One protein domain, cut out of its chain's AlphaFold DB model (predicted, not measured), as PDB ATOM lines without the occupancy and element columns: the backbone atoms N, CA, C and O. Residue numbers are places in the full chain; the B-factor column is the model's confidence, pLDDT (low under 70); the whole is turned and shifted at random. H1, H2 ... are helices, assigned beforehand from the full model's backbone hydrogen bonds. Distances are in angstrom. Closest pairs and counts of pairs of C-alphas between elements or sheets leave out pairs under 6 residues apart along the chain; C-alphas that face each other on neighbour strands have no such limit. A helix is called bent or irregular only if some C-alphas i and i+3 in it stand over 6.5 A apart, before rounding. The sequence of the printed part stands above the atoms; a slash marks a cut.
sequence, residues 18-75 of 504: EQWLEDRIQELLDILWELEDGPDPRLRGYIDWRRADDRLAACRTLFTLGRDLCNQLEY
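AT A GLANCE: This is residues 18 to 75 of the 504 residues of an uncharacterized protein of Chara braunii (UniProt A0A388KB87). Two long helices, H1 and H2, make a narrow, loose V: they run opposite ways, come nearest to each other at Leu 32 and Leu 56, and spread toward the two ends of the printed part. A long loop joins them at the narrow end, and its residues 40 to 46 stick out. The printed part has 58 residues with two named helices, H1 then H2, and no named strand, and the class is all helix. It is loose, with a radius of gyration of the C-alphas of 14.4 A, and spans 46 by 22 by 14 A.

HOW THE PARTS SIT: H1, residues 18 to 37, and H2, residues 49 to 75, are close but not clearly touching, with 1 pair of C-alphas within 8 A. The closest C-alphas of the two are those of Leu 32 and Leu 56, 7.7 A apart. Their lines stand at a shallow tilt of 31 degrees, opposite ways, and their centres are 12.8 A apart. Residues 18 to 24 of H1 and 64 to 75 of H2 stand free. In both helices every O i to N i+4 pair is within hydrogen-bond range.

IN THESE COORDINATES: H1 has 20 residues and begins at C-alpha 18, (98.553, -3.048, 7.627). It measures 28.1 A from first to last C-alpha and ends at C-alpha 37, (77.685, 8.447, 22.585). H2, the longest helix with 27 residues, measures 38.4 A and ends at C-alpha 75, (92.597, -20.063, 8.617). Neither helix is bent.

THE WHOLE: The two C-alphas farthest apart are those of Arg 42 and Tyr 75, at 47.3 A. The C-alphas of Glu 18 and Tyr 75, first and last printed, are 18.1 A apart. The link from H1 to H2 is long, with 11 residues. The printed part has no cut. The mean pLDDT of the printed part is 81.2, and residue 18 is under 70.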
ATOM      1  N   GLU A  18      99.071  -2.673   6.310       65.56
ATOM      2  CA  GLU A  18      98.553  -3.048   7.627       65.56
ATOM      3  C   GLU A  18      98.291  -1.814   8.498       65.56
ATOM      4  O   GLU A  18      97.169  -1.617   8.953       65.56
ATOM      5  N   GLN A  19      99.272  -0.913   8.604       70.44
ATOM      6  CA  GLN A  19      99.128   0.341   9.345       70.44
ATOM      7  C   GLN A  19      98.035   1.238   8.746       70.44
ATOM      8  O   GLN A  19      97.264   1.847   9.478       70.44
ATOM      9  N   TRP A  20      97.922   1.311   7.415       81.06
ATOM     10  CA  TRP A  20      96.861   2.092   6.771       81.06
ATOM     11  C   TRP A  20      95.467   1.521   7.060       81.06
ATOM     12  O   TRP A  20      94.526   2.281   7.295       81.06
ATOM     13  N   LEU A  21      95.325   0.192   7.046       74.00
ATOM     14  CA  LEU A  21      94.073  -0.474   7.402       74.00
ATOM     15  C   LEU A  21      93.731  -0.260   8.878       74.00
ATOM     16  O   LEU A  21      92.582   0.061   9.173       74.00
ATOM     17  N   GLU A  22      94.701  -0.376   9.784       76.69
ATOM     18  CA  GLU A  22      94.518  -0.075  11.209       76.69
ATOM     19  C   GLU A  22      94.072   1.371  11.428       76.69
ATOM     20  O   GLU A  22      93.067   1.602  12.102       76.69
ATOM     21  N   ASP A  23      94.735   2.335  10.788       74.94
ATOM     22  CA  ASP A  23      94.390   3.754  10.895       74.94
ATOM     23  C   ASP A  23      92.955   4.020  10.407       74.94
ATOM     24  O   ASP A  23      92.209   4.786  11.023       74.94
ATOM     25  N   ARG A  24      92.527   3.365   9.317       73.56
ATOM     26  CA  ARG A  24      91.161   3.508   8.781       73.56
ATOM     27  C   ARG A  24      90.114   2.807   9.630       73.56
ATOM     28  O   ARG A  24      89.006   3.326   9.762       73.56
ATOM     29  N   ILE A  25      90.440   1.652  10.203       80.69
ATOM     30  CA  ILE A  25      89.570   0.969  11.163       80.69
ATOM     31  C   ILE A  25      89.398   1.846  12.403       80.69
ATOM     32  O   ILE A  25      88.268   2.019  12.853       80.69
ATOM     33  N   GLN A  26      90.474   2.451  12.910       81.62
ATOM     34  CA  GLN A  26      90.420   3.326  14.077       81.62
ATOM     35  C   GLN A  26      89.581   4.582  13.812       81.62
ATOM     36  O   GLN A  26      88.726   4.920  14.621       81.62
ATOM     37  N   GLU A  27      89.743   5.226  12.654       73.38
ATOM     38  CA  GLU A  27      88.916   6.374  12.260       73.38
ATOM     39  C   GLU A  27      87.431   5.994  12.132       73.38
ATOM     40  O   GLU A  27      86.551   6.728  12.581       73.38
ATOM     41  N   LEU A  28      87.131   4.821  11.561       78.25
ATOM     42  CA  LEU A  28      85.759   4.323  11.470       78.25
ATOM     43  C   LEU A  28      85.170   4.045  12.862       78.25
ATOM     44  O   LEU A  28      83.999   4.346  13.096       78.25
ATOM     45  N   LEU A  29      85.966   3.475  13.772       79.88
ATOM     46  CA  LEU A  29      85.573   3.203  15.154       79.88
ATOM     47  C   LEU A  29      85.328   4.492  15.940       79.88
ATOM     48  O   LEU A  29      84.327   4.557  16.646       79.88
ATOM     49  N   ASP A  30      86.161   5.520  15.772       80.31
ATOM     50  CA  ASP A  30      85.965   6.830  16.404       80.31
ATOM     51  C   ASP A  30      84.654   7.480  15.931       80.31
ATOM     52  O   ASP A  30      83.864   7.951  16.749       80.31
ATOM     53  N   ILE A  31      84.353   7.423  14.627       72.62
ATOM     54  CA  ILE A  31      83.080   7.925  14.079       72.62
ATOM     55  C   ILE A  31      81.887   7.133  14.636       72.62
ATOM     56  O   ILE A  31      80.868   7.714  15.006       72.62
ATOM     57  N   LEU A  32      81.993   5.802  14.687       76.81
ATOM     58  CA  LEU A  32      80.967   4.932  15.275       76.81
ATOM     59  C   LEU A  32      80.741   5.255  16.754       76.81
ATOM     60  O   LEU A  32      79.593   5.274  17.196       76.81
ATOM     61  N   TRP A  33      81.816   5.531  17.488       85.94
ATOM     62  CA  TRP A  33      81.771   5.874  18.901       85.94
ATOM     63  C   TRP A  33      81.110   7.236  19.135       85.94
ATOM     64  O   TRP A  33      80.209   7.331  19.961       85.94
ATOM     65  N   GLU A  34      81.466   8.274  18.371       78.50
ATOM     66  CA  GLU A  34      80.808   9.591  18.455       78.50
ATOM     67  C   GLU A  34      79.309   9.523  18.124       78.50
ATOM     68  O   GLU A  34      78.498  10.264  18.689       78.50
ATOM     69  N   LEU A  35      78.920   8.624  17.216       75.19
ATOM     70  CA  LEU A  35      77.515   8.375  16.895       75.19
ATOM     71  C   LEU A  35      76.780   7.636  18.020       75.19
ATOM     72  O   LEU A  35      75.610   7.930  18.263       75.19
ATOM     73  N   GLU A  36      77.445   6.700  18.701       80.69
ATOM     74  CA  GLU A  36      76.865   5.903  19.789       80.69
ATOM     75  C   GLU A  36      76.748   6.692  21.102       80.69
ATOM     76  O   GLU A  36      75.723   6.591  21.778       80.69
ATOM     77  N   ASP A  37      77.730   7.542  21.422       85.12
ATOM     78  CA  ASP A  37      77.685   8.447  22.585       85.12
ATOM     79  C   ASP A  37      76.628   9.560  22.404       85.12
ATOM     80  O   ASP A  37      76.153  10.181  23.360       85.12
ATOM     81  N   GLY A  38      76.178   9.745  21.160       78.56
ATOM     82  CA  GLY A  38      75.136  10.672  20.769       78.56
ATOM     83  C   GLY A  38      75.699  12.086  20.586       78.56
ATOM     84  O   GLY A  38      76.319  12.645  21.490       78.56
ATOM     85  N   PRO A  39      75.458  12.733  19.438       73.19
ATOM     86  CA  PRO A  39      75.947  14.074  19.184       73.19
ATOM     87  C   PRO A  39      75.250  15.070  20.105       73.19
ATOM     88  O   PRO A  39      74.207  14.779  20.703       73.19
ATOM     89  N   ASP A  40      75.809  16.282  20.147       84.31
ATOM     90  CA  ASP A  40      75.249  17.423  20.871       84.31
ATOM     91  C   ASP A  40      73.705  17.420  20.768       84.31
ATOM     92  O   ASP A  40      73.167  17.427  19.651       84.31
ATOM     93  N   PRO A  41      72.966  17.423  21.898       84.38
ATOM     94  CA  PRO A  41      71.503  17.443  21.925       84.38
ATOM     95  C   PRO A  41      70.870  18.519  21.029       84.38
ATOM     96  O   PRO A  41      69.703  18.417  20.654       84.38
ATOM     97  N   ARG A  42      71.625  19.558  20.664       84.81
ATOM     98  CA  ARG A  42      71.205  20.629  19.754       84.81
ATOM     99  C   ARG A  42      71.109  20.193  18.288       84.81
ATOM    100  O   ARG A  42      70.360  20.804  17.530       84.81
ATOM    101  N   LEU A  43      71.816  19.136  17.892       82.81
ATOM    102  CA  LEU A  43      71.774  18.545  16.549       82.81
ATOM    103  C   LEU A  43      70.659  17.503  16.393       82.81
ATOM    104  O   LEU A  43      70.334  17.106  15.275       82.81
ATOM    105  N   ARG A  44      70.004  17.113  17.495       79.56
ATOM    106  CA  ARG A  44      68.980  16.057  17.518       79.56
ATOM    107  C   ARG A  44      67.769  16.335  16.620       79.56
ATOM    108  O   ARG A  44      67.108  15.391  16.216       79.56
ATOM    109  N   GLY A  45      67.485  17.607  16.320       88.12
ATOM    110  CA  GLY A  45      66.407  18.018  15.411       88.12
ATOM    111  C   GLY A  45      66.804  18.123  13.934       88.12
ATOM    112  O   GLY A  45      65.923  18.261  13.092       88.12
ATOM    113  N   TYR A  46      68.102  18.079  13.620       85.19
ATOM    114  CA  TYR A  46      68.626  18.218  12.255       85.19
ATOM    115  C   TYR A  46      69.090  16.887  11.656       85.19
ATOM    116  O   TYR A  46      69.200  16.775  10.437       85.19
ATOM    117  N   ILE A  47      69.354  15.885  12.497       84.19
ATOM    118  CA  ILE A  47      69.756  14.544  12.074       84.19
ATOM    119  C   ILE A  47      68.539  13.624  12.141       84.19
ATOM    120  O   ILE A  47      67.931  13.456  13.200       84.19
ATOM    121  N   ASP A  48      68.204  13.003  11.012       90.62
ATOM    122  CA  ASP A  48      67.270  11.882  10.985       90.62
ATOM    123  C   ASP A  48      67.967  10.638  11.552       90.62
ATOM    124  O   ASP A  48      68.668   9.911  10.844       90.62
ATOM    125  N   TRP A  49      67.786  10.431  12.857       86.25
ATOM    126  CA  TRP A  49      68.351   9.313  13.614       86.25
ATOM    127  C   TRP A  49      68.017   7.960  13.017       86.25
ATOM    128  O   TRP A  49      68.862   7.078  13.010       86.25
ATOM    129  N   ARG A  50      66.824   7.814  12.440       87.50
ATOM    130  CA  ARG A  50      66.411   6.548  11.848       87.50
ATOM    131  C   ARG A  50      67.266   6.221  10.627       87.50
ATOM    132  O   ARG A  50      67.773   5.114  10.501       87.50
ATOM    133  N   ARG A  51      67.510   7.220   9.776       83.25
ATOM    134  CA  ARG A  51      68.382   7.077   8.604       83.25
ATOM    135  C   ARG A  51      69.852   6.890   8.990       83.25
ATOM    136  O   ARG A  51      70.580   6.194   8.280       83.25
ATOM    137  N   ALA A  52      70.301   7.527  10.070       81.12
ATOM    138  CA  ALA A  52      71.648   7.334  10.603       81.12
ATOM    139  C   ALA A  52      71.832   5.907  11.147       81.12
ATOM    140  O   ALA A  52      72.798   5.247  10.769       81.12
ATOM    141  N   ASP A  53      70.874   5.407  11.929       85.00
ATOM    142  CA  ASP A  53      70.871   4.051  12.484       85.00
ATOM    143  C   ASP A  53      70.844   2.985  11.383       85.00
ATOM    144  O   ASP A  53      71.628   2.037  11.428       85.00
ATOM    145  N   ASP A  54      70.020   3.162  10.344       86.25
ATOM    146  CA  ASP A  54      69.962   2.239   9.201       86.25
ATOM    147  C   ASP A  54      71.317   2.158   8.472       86.25
ATOM    148  O   ASP A  54      71.792   1.075   8.109       86.25
ATOM    149  N   ARG A  55      71.993   3.301   8.295       79.38
ATOM    150  CA  ARG A  55      73.345   3.352   7.713       79.38
ATOM    151  C   ARG A  55      74.380   2.708   8.630       79.38
ATOM    152  O   ARG A  55      75.227   1.956   8.151       79.38
ATOM    153  N   LEU A  56      74.297   2.958   9.934       83.56
ATOM    154  CA  LEU A  56      75.189   2.365  10.927       83.56
ATOM    155  C   LEU A  56      75.039   0.839  10.967       83.56
ATOM    156  O   LEU A  56      76.035   0.119  11.020       83.56
ATOM    157  N   ALA A  57      73.809   0.330  10.868       86.50
ATOM    158  CA  ALA A  57      73.519  -1.098  10.782       86.50
ATOM    159  C   ALA A  57      74.135  -1.736   9.523       86.50
ATOM    160  O   ALA A  57      74.731  -2.819   9.599       86.50
ATOM    161  N   ALA A  58      74.065  -1.054   8.375       80.75
ATOM    162  CA  ALA A  58      74.730  -1.499   7.152       80.75
ATOM    163  C   ALA A  58      76.261  -1.552   7.318       80.75
ATOM    164  O   ALA A  58      76.881  -2.558   6.966       80.75
ATOM    165  N   CYS A  59      76.866  -0.527   7.930       82.56
ATOM    166  CA  CYS A  59      78.298  -0.504   8.240       82.56
ATOM    167  C   CYS A  59      78.710  -1.650   9.178       82.56
ATOM    168  O   CYS A  59      79.670  -2.359   8.884       82.56
ATOM    169  N   ARG A  60      77.960  -1.897  10.264       82.50
ATOM    170  CA  ARG A  60      78.211  -3.018  11.196       82.50
ATOM    171  C   ARG A  60      78.155  -4.380  10.487       82.50
ATOM    172  O   ARG A  60      78.957  -5.271  10.774       82.50
ATOM    173  N   THR A  61      77.247  -4.528   9.523       86.75
ATOM    174  CA  THR A  61      77.128  -5.742   8.699       86.75
ATOM    175  C   THR A  61      78.349  -5.927   7.794       86.75
ATOM    176  O   THR A  61      78.918  -7.016   7.747       86.75
ATOM    177  N   LEU A  62      78.788  -4.865   7.109       81.50
ATOM    178  CA  LEU A  62      79.990  -4.896   6.266       81.50
ATOM    179  C   LEU A  62      81.252  -5.195   7.076       81.50
ATOM    180  O   LEU A  62      82.069  -6.004   6.646       81.50
ATOM    181  N   PHE A  63      81.385  -4.600   8.261       82.81
ATOM    182  CA  PHE A  63      82.509  -4.859   9.156       82.81
ATOM    183  C   PHE A  63      82.563  -6.328   9.591       82.81
ATOM    184  O   PHE A  63      83.618  -6.955   9.547       82.81
ATOM    185  N   THR A  64      81.410  -6.907   9.943       87.12
ATOM    186  CA  THR A  64      81.311  -8.328  10.311       87.12
ATOM    187  C   THR A  64      81.716  -9.234   9.146       87.12
ATOM    188  O   THR A  64      82.517 -10.145   9.331       87.12
ATOM    189  N   LEU A  65      81.233  -8.941   7.932       83.69
ATOM    190  CA  LEU A  65      81.616  -9.669   6.717       83.69
ATOM    191  C   LEU A  65      83.119  -9.565   6.426       83.69
ATOM    192  O   LEU A  65      83.741 -10.564   6.068       83.69
ATOM    193  N   GLY A  66      83.703  -8.375   6.593       83.56
ATOM    194  CA  GLY A  66      85.141  -8.157   6.436       83.56
ATOM    195  C   GLY A  66      85.955  -8.975   7.437       83.56
ATOM    196  O   GLY A  66      86.877  -9.682   7.044       83.56
ATOM    197  N   ARG A  67      85.562  -8.959   8.715       83.44
ATOM    198  CA  ARG A  67      86.220  -9.742   9.769       83.44
ATOM    199  C   ARG A  67      86.131 -11.247   9.511       83.44
ATOM    200  O   ARG A  67      87.131 -11.947   9.641       83.44
ATOM    201  N   ASP A  68      84.964 -11.746   9.113       84.88
ATOM    202  CA  ASP A  68      84.782 -13.166   8.793       84.88
ATOM    203  C   ASP A  68      85.619 -13.592   7.580       84.88
ATOM    204  O   ASP A  68      86.076 -14.735   7.514       84.88
ATOM    205  N   LEU A  69      85.846 -12.685   6.626       79.44
ATOM    206  CA  LEU A  69      86.726 -12.934   5.492       79.44
ATOM    207  C   LEU A  69      88.203 -12.959   5.904       79.44
ATOM    208  O   LEU A  69      88.918 -13.866   5.485       79.44
ATOM    209  N   CYS A  70      88.645 -12.026   6.752       80.56
ATOM    210  CA  CYS A  70      89.994 -12.059   7.323       80.56
ATOM    211  C   CYS A  70      90.238 -13.368   8.081       80.56
ATOM    212  O   CYS A  70      91.218 -14.047   7.798       80.56
ATOM    213  N   ASN A  71      89.301 -13.791   8.938       80.56
ATOM    214  CA  ASN A  71      89.393 -15.066   9.658       80.56
ATOM    215  C   ASN A  71      89.488 -16.271   8.702       80.56
ATOM    216  O   ASN A  71      90.210 -17.229   8.967       80.56
ATOM    217  N   GLN A  72      88.763 -16.247   7.576       82.50
ATOM    218  CA  GLN A  72      88.845 -17.304   6.561       82.50
ATOM    219  C   GLN A  72      90.199 -17.334   5.848       82.50
ATOM    220  O   GLN A  72      90.701 -18.419   5.547       82.50
ATOM    221  N   LEU A  73      90.778 -16.168   5.559       77.19
ATOM    222  CA  LEU A  73      92.110 -16.069   4.964       77.19
ATOM    223  C   LEU A  73      93.177 -16.530   5.959       77.19
ATOM    224  O   LEU A  73      94.001 -17.371   5.611       77.19
ATOM    225  N   GLU A  74      93.106 -16.076   7.208       83.56
ATOM    226  CA  GLU A  74      94.014 -16.495   8.276       83.56
ATOM    227  C   GLU A  74      93.948 -18.009   8.509       83.56
ATOM    228  O   GLU A  74      94.986 -18.662   8.564       83.56
ATOM    229  N   TYR A  75      92.753 -18.608   8.517       85.06
ATOM    230  CA  TYR A  75      92.597 -20.063   8.617       85.06
ATOM    231  C   TYR A  75      93.267 -20.813   7.453       85.06
ATOM    232  O   TYR A  75      93.907 -21.843   7.663       85.06
TER     233      TYR A  75